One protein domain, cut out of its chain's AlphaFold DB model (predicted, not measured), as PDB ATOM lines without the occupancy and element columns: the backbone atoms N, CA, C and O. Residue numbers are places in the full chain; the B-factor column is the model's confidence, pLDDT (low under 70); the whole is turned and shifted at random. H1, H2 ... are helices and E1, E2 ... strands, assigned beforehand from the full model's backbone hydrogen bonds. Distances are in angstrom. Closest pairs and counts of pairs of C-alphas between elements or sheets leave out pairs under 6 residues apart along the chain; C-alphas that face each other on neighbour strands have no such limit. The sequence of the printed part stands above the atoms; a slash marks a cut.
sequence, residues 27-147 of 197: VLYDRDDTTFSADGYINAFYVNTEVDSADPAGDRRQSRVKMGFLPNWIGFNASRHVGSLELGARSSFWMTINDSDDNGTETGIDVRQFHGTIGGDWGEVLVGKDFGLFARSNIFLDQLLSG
ATOM      1  N   VAL A  27     194.154 129.096 120.703       86.19
ATOM      2  CA  VAL A  27     193.424 128.774 119.470       86.19
ATOM      3  C   VAL A  27     192.390 127.678 119.745       86.19
ATOM      4  O   VAL A  27     192.720 126.566 120.151       86.19
ATOM      5  N   LEU A  28     191.116 127.994 119.513       87.94
ATOM      6  CA  LEU A  28     189.977 127.093 119.716       87.94
ATOM      7  C   LEU A  28     189.544 126.409 118.414       87.94
ATOM      8  O   LEU A  28     189.001 125.303 118.429       87.94
ATOM      9  N   TYR A  29     189.760 127.078 117.284       92.44
ATOM     10  CA  TYR A  29     189.451 126.591 115.948       92.44
ATOM     11  C   TYR A  29     190.408 127.228 114.948       92.44
ATOM     12  O   TYR A  29     190.640 128.429 115.013       92.44
ATOM     13  N   ASP A  30     190.911 126.433 114.011       96.06
ATOM     14  CA  ASP A  30     191.760 126.905 112.919       96.06
ATOM     15  C   ASP A  30     191.607 125.969 111.716       96.06
ATOM     16  O   ASP A  30     192.175 124.873 111.692       96.06
ATOM     17  N   ARG A  31     190.731 126.344 110.775       95.00
ATOM     18  CA  ARG A  31     190.521 125.648 109.493       95.00
ATOM     19  C   ARG A  31     189.900 126.583 108.467       95.00
ATOM     20  O   ARG A  31     189.146 127.483 108.830       95.00
ATOM     21  N   ASP A  32     190.106 126.269 107.188       95.25
ATOM     22  CA  ASP A  32     189.456 126.943 106.055       95.25
ATOM     23  C   ASP A  32     189.604 128.472 106.133       95.25
ATOM     24  O   ASP A  32     188.625 129.224 106.048       95.25
ATOM     25  N   ASP A  33     190.842 128.907 106.384       96.12
ATOM     26  CA  ASP A  33     191.239 130.305 106.558       96.12
ATOM     27  C   ASP A  33     190.458 131.052 107.645       96.12
ATOM     28  O   ASP A  33     190.343 132.271 107.595       96.12
ATOM     29  N   THR A  34     189.866 130.334 108.600       96.25
ATOM     30  CA  THR A  34     189.085 130.895 109.698       96.25
ATOM     31  C   THR A  34     189.681 130.439 111.019       96.25
ATOM     32  O   THR A  34     189.785 129.238 111.277       96.25
ATOM     33  N   THR A  35     189.986 131.397 111.885       95.00
ATOM     34  CA  THR A  35     190.497 131.139 113.228       95.00
ATOM     35  C   THR A  35     189.500 131.655 114.253       95.00
ATOM     36  O   THR A  35     188.954 132.747 114.110       95.00
ATOM     37  N   PHE A  36     189.269 130.881 115.310       93.50
ATOM     38  CA  PHE A  36     188.676 131.378 116.546       93.50
ATOM     39  C   PHE A  36     189.658 131.137 117.685       93.50
ATOM     40  O   PHE A  36     190.164 130.025 117.840       93.50
ATOM     41  N   SER A  37     189.897 132.158 118.497       87.06
ATOM     42  CA  SER A  37     190.764 132.076 119.670       87.06
ATOM     43  C   SER A  37     190.096 132.693 120.892       87.06
ATOM     44  O   SER A  37     189.104 133.420 120.792       87.06
ATOM     45  N   ALA A  38     190.638 132.370 122.060       84.50
ATOM     46  CA  ALA A  38     190.352 133.074 123.292       84.50
ATOM     47  C   ALA A  38     191.653 133.494 123.969       84.50
ATOM     48  O   ALA A  38     192.633 132.756 123.980       84.50
ATOM     49  N   ASP A  39     191.628 134.665 124.577       80.12
ATOM     50  CA  ASP A  39     192.722 135.229 125.354       80.12
ATOM     51  C   ASP A  39     192.184 135.752 126.680       80.12
ATOM     52  O   ASP A  39     190.975 135.887 126.885       80.12
ATOM     53  N   GLY A  40     193.070 136.019 127.626       77.81
ATOM     54  CA  GLY A  40     192.642 136.477 128.933       77.81
ATOM     55  C   GLY A  40     193.767 137.078 129.740       77.81
ATOM     56  O   GLY A  40     194.948 136.896 129.453       77.81
ATOM     57  N   TYR A  41     193.366 137.781 130.786       75.25
ATOM     58  CA  TYR A  41     194.263 138.352 131.767       75.25
ATOM     59  C   TYR A  41     193.649 138.194 133.148       75.25
ATOM     60  O   TYR A  41     192.521 138.632 133.397       75.25
ATOM     61  N   ILE A  42     194.412 137.562 134.038       74.44
ATOM     62  CA  ILE A  42     194.056 137.407 135.441       74.44
ATOM     63  C   ILE A  42     194.978 138.299 136.261       74.44
ATOM     64  O   ILE A  42     196.197 138.186 136.196       74.44
ATOM     65  N   ASN A  43     194.366 139.180 137.034       72.56
ATOM     66  CA  ASN A  43     195.007 140.083 137.966       72.56
ATOM     67  C   ASN A  43     194.312 139.919 139.313       72.56
ATOM     68  O   ASN A  43     193.218 140.445 139.541       72.56
ATOM     69  N   ALA A  44     194.922 139.117 140.178       73.31
ATOM     70  CA  ALA A  44     194.385 138.785 141.483       73.31
ATOM     71  C   ALA A  44     195.510 138.721 142.518       73.31
ATOM     72  O   ALA A  44     196.553 138.124 142.283       73.31
ATOM     73  N   PHE A  45     195.253 139.291 143.687       70.12
ATOM     74  CA  PHE A  45     196.164 139.394 144.811       70.12
ATOM     75  C   PHE A  45     195.501 138.848 146.066       70.12
ATOM     76  O   PHE A  45     194.343 139.154 146.365       70.12
ATOM     77  N   TYR A  46     196.258 138.074 146.837       66.62
ATOM     78  CA  TYR A  46     195.886 137.745 148.204       66.62
ATOM     79  C   TYR A  46     196.335 138.875 149.130       66.62
ATOM     80  O   TYR A  46     197.516 139.205 149.194       66.62
ATOM     81  N   VAL A  47     195.389 139.453 149.864       68.38
ATOM     82  CA  VAL A  47     195.633 140.578 150.764       68.38
ATOM     83  C   VAL A  47     195.232 140.177 152.175       68.38
ATOM     84  O   VAL A  47     194.098 139.757 152.418       68.38
ATOM     85  N   ASN A  48     196.162 140.335 153.113       67.88
ATOM     86  CA  ASN A  48     195.892 140.226 154.537       67.88
ATOM     87  C   ASN A  48     195.964 141.619 155.168       67.88
ATOM     88  O   ASN A  48     196.976 142.302 155.038       67.88
ATOM     89  N   THR A  49     194.886 142.037 155.827       65.88
ATOM     90  CA  THR A  49     194.812 143.322 156.523       65.88
ATOM     91  C   THR A  49     194.416 143.134 157.976       65.88
ATOM     92  O   THR A  49     193.543 142.332 158.313       65.88
ATOM     93  N   GLU A  50     195.050 143.920 158.837       67.06
ATOM     94  CA  GLU A  50     194.643 144.134 160.218       67.06
ATOM     95  C   GLU A  50     194.380 145.630 160.387       67.06
ATOM     96  O   GLU A  50     195.266 146.458 160.176       67.06
ATOM     97  N   VAL A  51     193.131 145.967 160.690       64.19
ATOM     98  CA  VAL A  51     192.665 147.336 160.886       64.19
ATOM     99  C   VAL A  51     192.344 147.511 162.360       64.19
ATOM    100  O   VAL A  51     191.376 146.931 162.854       64.19
ATOM    101  N   ASP A  52     193.150 148.337 163.026       64.56
ATOM    102  CA  ASP A  52     192.899 148.813 164.384       64.56
ATOM    103  C   ASP A  52     191.943 150.013 164.332       64.56
ATOM    104  O   ASP A  52     192.211 151.027 163.676       64.56
ATOM    105  N   SER A  53     190.829 149.912 165.045       62.00
ATOM    106  CA  SER A  53     189.816 150.953 165.178       62.00
ATOM    107  C   SER A  53     189.954 151.694 166.509       62.00
ATOM    108  O   SER A  53     190.420 151.150 167.506       62.00
ATOM    109  N   ALA A  54     189.506 152.952 166.564       70.06
ATOM    110  CA  ALA A  54     189.364 153.668 167.838       70.06
ATOM    111  C   ALA A  54     188.241 153.074 168.719       70.06
ATOM    112  O   ALA A  54     188.272 153.215 169.940       70.06
ATOM    113  N   ASP A  55     187.270 152.401 168.094       73.94
ATOM    114  CA  ASP A  55     186.263 151.565 168.749       73.94
ATOM    115  C   ASP A  55     186.641 150.082 168.567       73.94
ATOM    116  O   ASP A  55     186.637 149.634 167.418       73.94
ATOM    117  N   PRO A  56     186.911 149.311 169.641       67.31
ATOM    118  CA  PRO A  56     187.270 147.890 169.559       67.31
ATOM    119  C   PRO A  56     186.254 147.012 168.813       67.31
ATOM    120  O   PRO A  56     186.612 145.955 168.301       67.31
ATOM    121  N   ALA A  57     184.984 147.426 168.723       69.75
ATOM    122  CA  ALA A  57     183.983 146.720 167.917       69.75
ATOM    123  C   ALA A  57     184.238 146.832 166.398       69.75
ATOM    124  O   ALA A  57     183.670 146.072 165.615       69.75
ATOM    125  N   GLY A  58     185.083 147.778 165.982       66.00
ATOM    126  CA  GLY A  58     185.500 148.007 164.603       66.00
ATOM    127  C   GLY A  58     186.852 147.392 164.235       66.00
ATOM    128  O   GLY A  58     187.297 147.619 163.108       66.00
ATOM    129  N   ASP A  59     187.504 146.658 165.145       71.12
ATOM    130  CA  ASP A  59     188.749 145.941 164.854       71.12
ATOM    131  C   ASP A  59     188.478 144.799 163.874       71.12
ATOM    132  O   ASP A  59     187.575 143.977 164.065       71.12
ATOM    133  N   ARG A  60     189.259 144.738 162.794       67.06
ATOM    134  CA  ARG A  60     189.038 143.771 161.714       67.06
ATOM    135  C   ARG A  60     190.352 143.159 161.273       67.06
ATOM    136  O   ARG A  60     191.280 143.859 160.887       67.06
ATOM    137  N   ARG A  61     190.391 141.829 161.248       70.88
ATOM    138  CA  ARG A  61     191.439 141.058 160.578       70.88
ATOM    139  C   ARG A  61     190.814 140.301 159.427       70.88
ATOM    140  O   ARG A  61     189.895 139.510 159.637       70.88
ATOM    141  N   GLN A  62     191.290 140.566 158.221       63.75
ATOM    142  CA  GLN A  62     190.678 140.062 157.004       63.75
ATOM    143  C   GLN A  62     191.733 139.481 156.074       63.75
ATOM    144  O   GLN A  62     192.814 140.034 155.898       63.75
ATOM    145  N   SER A  63     191.381 138.354 155.470       69.31
ATOM    146  CA  SER A  63     192.105 137.756 154.358       69.31
ATOM    147  C   SER A  63     191.169 137.759 153.165       69.31
ATOM    148  O   SER A  63     190.086 137.176 153.236       69.31
ATOM    149  N   ARG A  64     191.552 138.450 152.096       68.69
ATOM    150  CA  ARG A  64     190.710 138.650 150.914       68.69
ATOM    151  C   ARG A  64     191.509 138.378 149.647       68.69
ATOM    152  O   ARG A  64     192.708 138.633 149.606       68.69
ATOM    153  N   VAL A  65     190.828 137.905 148.610       70.19
ATOM    154  CA  VAL A  65     191.333 137.982 147.237       70.19
ATOM    155  C   VAL A  65     190.772 139.262 146.630       70.19
ATOM    156  O   VAL A  65     189.573 139.515 146.724       70.19
ATOM    157  N   LYS A  66     191.645 140.090 146.068       71.19
ATOM    158  CA  LYS A  66     191.309 141.350 145.393       71.19
ATOM    159  C   LYS A  66     191.974 141.371 144.024       71.19
ATOM    160  O   LYS A  66     192.841 140.552 143.767       71.19
ATOM    161  N   MET A  67     191.598 142.290 143.150       71.75
ATOM    162  CA  MET A  67     192.331 142.546 141.907       71.75
ATOM    163  C   MET A  67     193.072 143.870 141.965       71.75
ATOM    164  O   MET A  67     192.658 144.780 142.689       71.75
ATOM    165  N   GLY A  68     194.126 143.969 141.158       70.38
ATOM    166  CA  GLY A  68     194.855 145.193 140.861       70.38
ATOM    167  C   GLY A  68     194.018 146.255 140.150       70.38
ATOM    168  O   GLY A  68     192.793 146.166 140.036       70.38
ATOM    169  N   PHE A  69     194.690 147.307 139.689       73.25
ATOM    170  CA  PHE A  69     194.026 148.443 139.047       73.25
ATOM    171  C   PHE A  69     193.436 148.102 137.673       73.25
ATOM    172  O   PHE A  69     192.408 148.672 137.297       73.25
ATOM    173  N   LEU A  70     194.051 147.173 136.933       75.94
ATOM    174  CA  LEU A  70     193.499 146.637 135.695       75.94
ATOM    175  C   LEU A  70     192.545 145.475 136.008       75.94
ATOM    176  O   LEU A  70     192.976 144.484 136.601       75.94
ATOM    177  N   PRO A  71     191.267 145.546 135.598       76.50
ATOM    178  CA  PRO A  71     190.349 144.442 135.829       76.50
ATOM    179  C   PRO A  71     190.766 143.178 135.075       76.50
ATOM    180  O   PRO A  71     191.362 143.245 133.997       76.50
ATOM    181  N   ASN A  72     190.374 142.029 135.622       76.25
ATOM    182  CA  ASN A  72     190.476 140.739 134.945       76.25
ATOM    183  C   ASN A  72     189.657 140.781 133.654       76.25
ATOM    184  O   ASN A  72     188.622 141.450 133.611       76.25
ATOM    185  N   TRP A  73     190.053 140.050 132.618       83.50
ATOM    186  CA  TRP A  73     189.225 139.942 131.421       83.50
ATOM    187  C   TRP A  73     189.432 138.633 130.669       83.50
ATOM    188  O   TRP A  73     190.471 137.985 130.777       83.50
ATOM    189  N   ILE A  74     188.415 138.269 129.892       85.88
ATOM    190  CA  ILE A  74     188.462 137.205 128.891       85.88
ATOM    191  C   ILE A  74     187.999 137.767 127.547       85.88
ATOM    192  O   ILE A  74     187.029 138.526 127.474       85.88
ATOM    193  N   GLY A  75     188.737 137.439 126.498       87.81
ATOM    194  CA  GLY A  75     188.532 137.857 125.123       87.81
ATOM    195  C   GLY A  75     188.237 136.660 124.234       87.81
ATOM    196  O   GLY A  75     188.748 135.565 124.453       87.81
ATOM    197  N   PHE A  76     187.395 136.885 123.236       92.69
ATOM    198  CA  PHE A  76     187.150 135.960 122.144       92.69
ATOM    199  C   PHE A  76     187.427 136.679 120.837       92.69
ATOM    200  O   PHE A  76     186.917 137.786 120.621       92.69
ATOM    201  N   ASN A  77     188.184 136.023 119.966       93.31
ATOM    202  CA  ASN A  77     188.540 136.539 118.657       93.31
ATOM    203  C   ASN A  77     188.058 135.595 117.568       93.31
ATOM    204  O   ASN A  77     188.020 134.375 117.741       93.31
ATOM    205  N   ALA A  78     187.714 136.184 116.435       95.75
ATOM    206  CA  ALA A  78     187.532 135.480 115.184       95.75
ATOM    207  C   ALA A  78     188.329 136.212 114.108       95.75
ATOM    208  O   ALA A  78     188.246 137.438 114.022       95.75
ATOM    209  N   SER A  79     189.053 135.481 113.273       95.75
ATOM    210  CA  SER A  79     189.650 136.017 112.056       95.75
ATOM    211  C   SER A  79     189.282 135.148 110.865       95.75
ATOM    212  O   SER A  79     189.007 133.952 111.008       95.75
ATOM    213  N   ARG A  80     189.214 135.757 109.684       97.25
ATOM    214  CA  ARG A  80     189.007 135.036 108.439       97.25
ATOM    215  C   ARG A  80     189.666 135.728 107.257       97.25
ATOM    216  O   ARG A  80     189.339 136.881 106.965       97.25
ATOM    217  N   HIS A  81     190.449 134.973 106.496       97.12
ATOM    218  CA  HIS A  81     190.989 135.439 105.227       97.12
ATOM    219  C   HIS A  81     189.968 135.260 104.096       97.12
ATOM    220  O   HIS A  81     189.383 134.187 103.915       97.12
ATOM    221  N   VAL A  82     189.727 136.316 103.314       96.19
ATOM    222  CA  VAL A  82     188.829 136.287 102.151       96.19
ATOM    223  C   VAL A  82     189.442 137.074 100.994       96.19
ATOM    224  O   VAL A  82     189.310 138.295 100.892       96.19
ATOM    225  N   GLY A  83     190.075 136.360 100.061       95.25
ATOM    226  CA  GLY A  83     190.713 136.977  98.897       95.25
ATOM    227  C   GLY A  83     191.932 137.801  99.306       95.25
ATOM    228  O   GLY A  83     192.942 137.229  99.677       95.25
ATOM    229  N   SER A  84     191.842 139.128  99.209       94.75
ATOM    230  CA  SER A  84     192.885 140.061  99.671       94.75
ATOM    231  C   SER A  84     192.509 140.776 100.975       94.75
ATOM    232  O   SER A  84     193.126 141.785 101.315       94.75
ATOM    233  N   LEU A  85     191.427 140.344 101.628       95.56
ATOM    234  CA  LEU A  85     190.900 140.966 102.836       95.56
ATOM    235  C   LEU A  85     191.101 140.052 104.039       95.56
ATOM    236  O   LEU A  85     190.859 138.850 103.951       95.56
ATOM    237  N   GLU A  86     191.445 140.657 105.169       96.12
ATOM    238  CA  GLU A  86     191.438 140.018 106.481       96.12
ATOM    239  C   GLU A  86     190.236 140.543 107.267       96.12
ATOM    240  O   GLU A  86     190.120 141.745 107.507       96.12
ATOM    241  N   LEU A  87     189.303 139.667 107.630       95.88
ATOM    242  CA  LEU A  87     188.164 140.028 108.468       95.88
ATOM    243  C   LEU A  87     188.464 139.628 109.907       95.88
ATOM    244  O   LEU A  87     188.745 138.463 110.160       95.88
ATOM    245  N   GLY A  88     188.352 140.564 110.843       94.50
ATOM    246  CA  GLY A  88     188.531 140.312 112.269       94.50
ATOM    247  C   GLY A  88     187.273 140.626 113.072       94.50
ATOM    248  O   GLY A  88     186.448 141.454 112.681       94.50
ATOM    249  N   ALA A  89     187.119 139.983 114.221       94.38
ATOM    250  CA  ALA A  89     186.138 140.344 115.232       94.38
ATOM    251  C   ALA A  89     186.675 140.045 116.628       94.38
ATOM    252  O   ALA A  89     187.323 139.022 116.840       94.38
ATOM    253  N   ARG A  90     186.350 140.915 117.588       91.88
ATOM    254  CA  ARG A  90     186.697 140.737 118.997       91.88
ATOM    255  C   ARG A  90     185.536 141.092 119.907       91.88
ATOM    256  O   ARG A  90     184.878 142.120 119.731       91.88
ATOM    257  N   SER A  91     185.350 140.278 120.940       92.31
ATOM    258  CA  SER A  91     184.519 140.594 122.100       92.31
ATOM    259  C   SER A  91     185.288 140.287 123.380       92.31
ATOM    260  O   SER A  91     185.786 139.181 123.540       92.31
ATOM    261  N   SER A  92     185.382 141.254 124.293       85.06
ATOM    262  CA  SER A  92     186.048 141.066 125.586       85.06
ATOM    263  C   SER A  92     185.132 141.427 126.750       85.06
ATOM    264  O   SER A  92     184.546 142.518 126.757       85.06
ATOM    265  N   PHE A  93     185.106 140.574 127.765       86.94
ATOM    266  CA  PHE A  93     184.365 140.758 129.005       86.94
ATOM    267  C   PHE A  93     185.338 141.021 130.138       86.94
ATOM    268  O   PHE A  93     186.253 140.235 130.374       86.94
ATOM    269  N   TRP A  94     185.132 142.129 130.834       85.81
ATOM    270  CA  TRP A  94     186.014 142.577 131.893       85.81
ATOM    271  C   TRP A  94     185.302 142.493 133.228       85.81
ATOM    272  O   TRP A  94     184.184 142.984 133.374       85.81
ATOM    273  N   MET A  95     185.971 141.868 134.183       83.94
ATOM    274  CA  MET A  95     185.392 141.341 135.403       83.94
ATOM    275  C   MET A  95     186.074 141.970 136.612       83.94
ATOM    276  O   MET A  95     187.298 141.925 136.767       83.94
ATOM    277  N   THR A  96     185.247 142.525 137.489       78.12
ATOM    278  CA  THR A  96     185.663 143.001 138.807       78.12
ATOM    279  C   THR A  96     185.468 141.885 139.824       78.12
ATOM    280  O   THR A  96     184.374 141.341 139.925       78.12
ATOM    281  N   ILE A  97     186.512 141.570 140.593       72.12
ATOM    282  CA  ILE A  97     186.444 140.624 141.728       72.12
ATOM    283  C   ILE A  97     186.626 141.316 143.088       72.12
ATOM    284  O   ILE A  97     186.725 140.653 144.115       72.12
ATOM    285  N   ASN A  98     186.723 142.647 143.095       70.50
ATOM    286  CA  ASN A  98     186.841 143.429 144.321       70.50
ATOM    287  C   ASN A  98     185.517 143.433 145.085       70.50
ATOM    288  O   ASN A  98     184.456 143.619 144.496       70.50
ATOM    289  N   ASP A  99     185.617 143.253 146.397       64.56
ATOM    290  CA  ASP A  99     184.477 143.157 147.303       64.56
ATOM    291  C   ASP A  99     184.329 144.414 148.171       64.56
ATOM    292  O   ASP A  99     185.300 145.143 148.401       64.56
ATOM    293  N   SER A 100     183.118 144.633 148.681       58.75
ATOM    294  CA  SER A 100     182.848 145.613 149.732       58.75
ATOM    295  C   SER A 100     183.152 145.021 151.113       58.75
ATOM    296  O   SER A 100     183.315 143.807 151.276       58.75
ATOM    297  N   ASP A 101     183.262 145.870 152.137       56.81
ATOM    298  CA  ASP A 101     183.600 145.371 153.469       56.81
ATOM    299  C   ASP A 101     182.462 144.612 154.165       56.81
ATOM    300  O   ASP A 101     182.758 143.741 154.985       56.81
ATOM    301  N   ASP A 102     181.210 144.866 153.763       53.66
ATOM    302  CA  ASP A 102     180.007 144.445 154.492       53.66
ATOM    303  C   ASP A 102     178.960 143.674 153.645       53.66
ATOM    304  O   ASP A 102     178.012 143.132 154.211       53.66
ATOM    305  N   ASN A 103     179.110 143.571 152.318       49.03
ATOM    306  CA  ASN A 103     178.222 142.796 151.431       49.03
ATOM    307  C   ASN A 103     179.019 141.800 150.580       49.03
ATOM    308  O   ASN A 103     180.204 142.003 150.365       49.03
ATOM    309  N   GLY A 104     178.360 140.731 150.108       53.66
ATOM    310  CA  GLY A 104     178.972 139.709 149.251       53.66
ATOM    311  C   GLY A 104     179.416 140.237 147.882       53.66
ATOM    312  O   GLY A 104     178.887 141.238 147.403       53.66
ATOM    313  N   THR A 105     180.350 139.514 147.259       54.00
ATOM    314  CA  THR A 105     181.084 139.904 146.046       54.00
ATOM    315  C   THR A 105     180.186 140.498 144.956       54.00
ATOM    316  O   THR A 105     179.428 139.781 144.299       54.00
ATOM    317  N   GLU A 106     180.308 141.806 144.714       57.62
ATOM    318  CA  GLU A 106     179.681 142.469 143.570       57.62
ATOM    319  C   GLU A 106     180.560 142.274 142.327       57.62
ATOM    320  O   GLU A 106     181.469 143.050 142.031       57.62
ATOM    321  N   THR A 107     180.314 141.195 141.585       60.06
ATOM    322  CA  THR A 107     180.988 140.971 140.304       60.06
ATOM    323  C   THR A 107     180.317 141.790 139.206       60.06
ATOM    324  O   THR A 107     179.236 141.438 138.729       60.06
ATOM    325  N   GLY A 108     180.960 142.878 138.783       69.00
ATOM    326  CA  GLY A 108     180.566 143.633 137.593       69.00
ATOM    327  C   GLY A 108     181.191 143.045 136.326       69.00
ATOM    328  O   GLY A 108     182.390 142.764 136.314       69.00
ATOM    329  N   ILE A 109     180.392 142.894 135.264       77.06
ATOM    330  CA  ILE A 109     180.864 142.566 133.911       77.06
ATOM    331  C   ILE A 109     180.650 143.790 133.021       77.06
ATOM    332  O   ILE A 109     179.519 144.242 132.856       77.06
ATOM    333  N   ASP A 110     181.725 144.301 132.423       81.12
ATOM    334  CA  ASP A 110     181.668 145.347 131.396       81.12
ATOM    335  C   ASP A 110     182.247 144.847 130.069       81.12
ATOM    336  O   ASP A 110     183.236 144.109 130.032       81.12
ATOM    337  N   VAL A 111     181.646 145.283 128.961       81.38
ATOM    338  CA  VAL A 111     182.149 145.002 127.614       81.38
ATOM    339  C   VAL A 111     183.008 146.178 127.159       81.38
ATOM    340  O   VAL A 111     182.485 147.208 126.719       81.38
ATOM    341  N   ARG A 112     184.339 146.039 127.240       83.12
ATOM    342  CA  ARG A 112     185.271 147.102 126.812       83.12
ATOM    343  C   ARG A 112     185.655 147.034 125.339       83.12
ATOM    344  O   ARG A 112     185.892 148.085 124.752       83.12
ATOM    345  N   GLN A 113     185.658 145.847 124.741       83.56
ATOM    346  CA  GLN A 113     185.936 145.651 123.320       83.56
ATOM    347  C   GLN A 113     184.799 144.841 122.708       83.56
ATOM    348  O   GLN A 113     184.454 143.763 123.195       83.56
ATOM    349  N   PHE A 114     184.189 145.402 121.674       89.19
ATOM    350  CA  PHE A 114     183.195 144.746 120.841       89.19
ATOM    351  C   PHE A 114     183.240 145.408 119.470       89.19
ATOM    352  O   PHE A 114     182.642 146.469 119.257       89.19
ATOM    353  N   HIS A 115     184.033 144.837 118.576       89.38
ATOM    354  CA  HIS A 115     184.304 145.423 117.271       89.38
ATOM    355  C   HIS A 115     184.586 144.354 116.223       89.38
ATOM    356  O   HIS A 115     184.928 143.216 116.545       89.38
ATOM    357  N   GLY A 116     184.463 144.758 114.963       90.56
ATOM    358  CA  GLY A 116     185.005 144.043 113.816       90.56
ATOM    359  C   GLY A 116     186.087 144.865 113.132       90.56
ATOM    360  O   GLY A 116     186.087 146.095 113.229       90.56
ATOM    361  N   THR A 117     186.985 144.191 112.427       92.19
ATOM    362  CA  THR A 117     187.994 144.819 111.580       92.19
ATOM    363  C   THR A 117     187.921 144.289 110.156       92.19
ATOM    364  O   THR A 117     187.469 143.170 109.899       92.19
ATOM    365  N   ILE A 118     188.319 145.136 109.214       93.12
ATOM    366  CA  ILE A 118     188.523 144.778 107.814       93.12
ATOM    367  C   ILE A 118     189.897 145.314 107.439       93.12
ATOM    368  O   ILE A 118     190.099 146.531 107.437       93.12
ATOM    369  N   GLY A 119     190.827 144.412 107.150       91.38
ATOM    370  CA  GLY A 119     192.202 144.701 106.769       91.38
ATOM    371  C   GLY A 119     192.504 144.344 105.315       91.38
ATOM    372  O   GLY A 119     191.832 143.509 104.710       91.38
ATOM    373  N   GLY A 120     193.534 144.976 104.761       89.06
ATOM    374  CA  GLY A 120     194.143 144.656 103.469       89.06
ATOM    375  C   GLY A 120     195.432 145.456 103.263       89.06
ATOM    376  O   GLY A 120     195.914 146.118 104.181       89.06
ATOM    377  N   ASP A 121     195.972 145.470 102.042       94.12
ATOM    378  CA  ASP A 121     197.227 146.185 101.717       94.12
ATOM    379  C   ASP A 121     197.182 147.700 102.003       94.12
ATOM    380  O   ASP A 121     198.208 148.372 102.106       94.12
ATOM    381  N   TRP A 122     195.977 148.254 102.114       86.75
ATOM    382  CA  TRP A 122     195.700 149.661 102.394       86.75
ATOM    383  C   TRP A 122     195.620 149.985 103.896       86.75
ATOM    384  O   TRP A 122     195.392 151.142 104.253       86.75
ATOM    385  N   GLY A 123     195.809 148.997 104.772       87.12
ATOM    386  CA  GLY A 123     195.664 149.122 106.220       87.12
ATOM    387  C   GLY A 123     194.393 148.450 106.736       87.12
ATOM    388  O   GLY A 123     193.867 147.535 106.110       87.12
ATOM    389  N   GLU A 124     193.908 148.892 107.896       87.19
ATOM    390  CA  GLU A 124     192.763 148.293 108.584       87.19
ATOM    391  C   GLU A 124     191.742 149.358 108.996       87.19
ATOM    392  O   GLU A 124     192.095 150.443 109.464       87.19
ATOM    393  N   VAL A 125     190.459 149.032 108.840       85.00
ATOM    394  CA  VAL A 125     189.340 149.789 109.406       85.00
ATOM    395  C   VAL A 125     188.699 148.969 110.515       85.00
ATOM    396  O   VAL A 125     188.276 147.837 110.294       85.00
ATOM    397  N   LEU A 126     188.569 149.582 111.691       90.06
ATOM    398  CA  LEU A 126     187.840 149.043 112.834       90.06
ATOM    399  C   LEU A 126     186.459 149.695 112.928       90.06
ATOM    400  O   LEU A 126     186.330 150.919 112.866       90.06
ATOM    401  N   VAL A 127     185.427 148.878 113.136       85.31
ATOM    402  CA  VAL A 127     184.057 149.331 113.385       85.31
ATOM    403  C   VAL A 127     183.568 148.744 114.702       85.31
ATOM    404  O   VAL A 127     183.473 147.528 114.858       85.31
ATOM    405  N   GLY A 128     183.222 149.616 115.647       87.62
ATOM    406  CA  GLY A 128     182.659 149.225 116.936       87.62
ATOM    407  C   GLY A 128     183.342 149.918 118.104       87.62
ATOM    408  O   GLY A 128     183.853 151.031 117.978       87.62
ATOM    409  N   LYS A 129     183.305 149.258 119.261       86.12
ATOM    410  CA  LYS A 129     183.888 149.752 120.503       86.12
ATOM    411  C   LYS A 129     185.257 149.122 120.725       86.12
ATOM    412  O   LYS A 129     185.391 147.898 120.784       86.12
ATOM    413  N   ASP A 130     186.250 149.977 120.911       82.12
ATOM    414  CA  ASP A 130     187.581 149.589 121.351       82.12
ATOM    415  C   ASP A 130     188.258 150.740 122.110       82.12
ATOM    416  O   ASP A 130     187.723 151.851 122.191       82.12
ATOM    417  N   PHE A 131     189.435 150.482 122.670       76.00
ATOM    418  CA  PHE A 131     190.274 151.504 123.274       76.00
ATOM    419  C   PHE A 131     190.650 152.577 122.252       76.00
ATOM    420  O   PHE A 131     191.006 152.282 121.110       76.00
ATOM    421  N   GLY A 132     190.612 153.840 122.687       68.25
ATOM    422  CA  GLY A 132     191.060 154.957 121.863       68.25
ATOM    423  C   GLY A 132     192.509 154.762 121.400       68.25
ATOM    424  O   GLY A 132     193.335 154.222 122.137       68.25
ATOM    425  N   LEU A 133     192.817 155.246 120.196       62.88
ATOM    426  CA  LEU A 133     194.079 155.006 119.480       62.88
ATOM    427  C   LEU A 133     195.346 155.297 120.311       62.88
ATOM    428  O   LEU A 133     196.344 154.599 120.181       62.88
ATOM    429  N   PHE A 134     195.293 156.294 121.196       64.25
ATOM    430  CA  PHE A 134     196.415 156.687 122.060       64.25
ATOM    431  C   PHE A 134     196.355 156.092 123.473       64.25
ATOM    432  O   PHE A 134     197.314 156.208 124.230       64.25
ATOM    433  N   ALA A 135     195.231 155.481 123.849       57.72
ATOM    434  CA  ALA A 135     195.032 154.884 125.166       57.72
ATOM    435  C   ALA A 135     195.386 153.393 125.182       57.72
ATOM    436  O   ALA A 135     195.792 152.889 126.222       57.72
ATOM    437  N   ARG A 136     195.268 152.692 124.043       61.97
ATOM    438  CA  ARG A 136     195.483 151.238 123.967       61.97
ATOM    439  C   ARG A 136     196.874 150.837 124.473       61.97
ATOM    440  O   ARG A 136     196.976 150.009 125.370       61.97
ATOM    441  N   SER A 137     197.930 151.466 123.958       56.28
ATOM    442  CA  SER A 137     199.315 151.157 124.344       56.28
ATOM    443  C   SER A 137     199.569 151.420 125.828       56.28
ATOM    444  O   SER A 137     200.213 150.619 126.495       56.28
ATOM    445  N   ASN A 138     199.002 152.506 126.356       55.47
ATOM    446  CA  ASN A 138     199.152 152.890 127.758       55.47
ATOM    447  C   ASN A 138     198.367 151.982 128.711       55.47
ATOM    448  O   ASN A 138     198.658 151.977 129.890       55.47
ATOM    449  N   ILE A 139     197.367 151.233 128.244       58.53
ATOM    450  CA  ILE A 139     196.591 150.335 129.111       58.53
ATOM    451  C   ILE A 139     197.249 148.956 129.207       58.53
ATOM    452  O   ILE A 139     197.265 148.363 130.279       58.53
ATOM    453  N   PHE A 140     197.803 148.449 128.104       58.91
ATOM    454  CA  PHE A 140     198.368 147.095 128.061       58.91
ATOM    455  C   PHE A 140     199.862 147.025 128.395       58.91
ATOM    456  O   PHE A 140     200.338 145.967 128.794       58.91
ATOM    457  N   LEU A 141     200.603 148.129 128.254       57.16
ATOM    458  CA  LEU A 141     202.034 148.185 128.584       57.16
ATOM    459  C   LEU A 141     202.323 148.885 129.918       57.16
ATOM    460  O   LEU A 141     203.472 148.895 130.357       57.16
ATOM    461  N   ASP A 142     201.316 149.480 130.561       53.38
ATOM    462  CA  ASP A 142     201.513 150.126 131.856       53.38
ATOM    463  C   ASP A 142     201.522 149.088 132.983       53.38
ATOM    464  O   ASP A 142     200.495 148.562 133.416       53.38
ATOM    465  N   GLN A 143     202.728 148.814 133.477       52.91
ATOM    466  CA  GLN A 143     202.972 147.909 134.595       52.91
ATOM    467  C   GLN A 143     202.296 148.369 135.891       52.91
ATOM    468  O   GLN A 143     201.965 147.529 136.726       52.91
ATOM    469  N   LEU A 144     202.053 149.672 136.072       58.81
ATOM    470  CA  LEU A 144     201.384 150.174 137.269       58.81
ATOM    471  C   LEU A 144     199.939 149.673 137.345       58.81
ATOM    472  O   LEU A 144     199.446 149.384 138.433       58.81
ATOM    473  N   LEU A 145     199.289 149.488 136.192       58.44
ATOM    474  CA  LEU A 145     197.946 148.922 136.117       58.44
ATOM    475  C   LEU A 145     197.913 147.434 136.495       58.44
ATOM    476  O   LEU A 145     196.884 146.949 136.960       58.44
ATOM    477  N   SER A 146     199.037 146.721 136.361       55.28
ATOM    478  CA  SER A 146     199.146 145.325 136.804       55.28
ATOM    479  C   SER A 146     199.260 145.188 138.325       55.28
ATOM    480  O   SER A 146     198.969 144.122 138.854       55.28
ATOM    481  N   GLY A 147     199.642 146.251 139.036       50.56
ATOM    482  CA  GLY A 147     199.771 146.249 140.490       50.56
ATOM    483  C   GLY A 147     198.455 146.484 141.236       50.56
ATOM    484  O   GLY A 147     197.444 146.906 140.671       50.56
TER     485      GLY A 147
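AT A GLANCE: This is residues 27 to 147 of the 197 residues of the protein "Porin_4 domain-containing protein" of Halomonas heilongjiangensis (UniProt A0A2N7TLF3). A long, twisted antiparallel sheet of six strands makes one end of this rod, and the hairpin E3 and E4 sticks out beyond the sheet's other end as a narrow arm that makes much of the length. The long loop of residues 96 to 108, between E6 and E7, extends from the sheet toward the same end as that arm, while a loose tail with two short helices, H1 and H2, trails off after E8 and leaves both faces of the sheet without a named helix. The 121 printed residues run E1 to E8, then H1 and H2; the sheet's order is E1, E2, E5, E6, E7, E8, and the class is mostly strand. The whole is only just loose, close to extended, with a radius of gyration of the C-alphas of 20.3 A and spans of 71 by 30 by 20 A.

HOW THE PARTS SIT: Start at E1, residues 27 to 31, an edge strand in a hairpin with E2, residues 34 to 41; N 36 and O 29 are 2.8 A apart, within hydrogen-bond range. Look next to E5, residues 72 to 82, antiparallel to E2 at 163 degrees, with N 75 and O 39 at 2.8 A. Between these two in the chain comes the hairpin of E3, residues 45 to 51, and E4, residues 60 to 66, where N 45 and O 66 are 2.7 A apart; E3 and E5 are apart. From E5 a meander, each strand the antiparallel neighbour of the one before, goes on through E6, residues 85 to 95, E7, residues 109 to 120, and E8, residues 123 to 129, the other edge strand. Check N 95 and O 72 at 2.7 A, N 88 and O 117 at 2.9 A, and N 116 and O 127 at 2.9 A. H1, residues 136 to 140, and H2, residues 143 to 146, are not on the sheet; they are close but not clearly touching, the closest C-alphas being those of Ile 139 and Leu 145, 7.3 A apart. In H1 the O i to N i+4 pair is within hydrogen-bond range; H2 is too short for one.

IN THESE COORDINATES: Find C-alpha 27 at (193.424, 128.774, 119.470), where E1 begins its 10.9 A. E2 covers 23.9 A, E3 18.3 A and E4 16.7 A. E5, from C-alpha 72 at (190.476, 140.739, 134.945), covers 33.1 A, E6 33.0 A, E7 33.3 A and E8 18.5 A. H1 measures 6.5 A and H2 5.1 A, ending at C-alpha 146 at (199.146, 145.325, 136.804).

THE WHOLE: The two C-alphas farthest apart, those of Pro 56 and Gly 83, are 71.6 A apart. The printed part has no cut, and its one long link joins E6 to E7. Residues 53 to 58 stand free, as do residues 132 to 138, of which 136 to 138 belong to H1. The mean pLDDT of the printed part is 77.1, and 41 residues are under 70, among them 99 to 108 and 132 to 147.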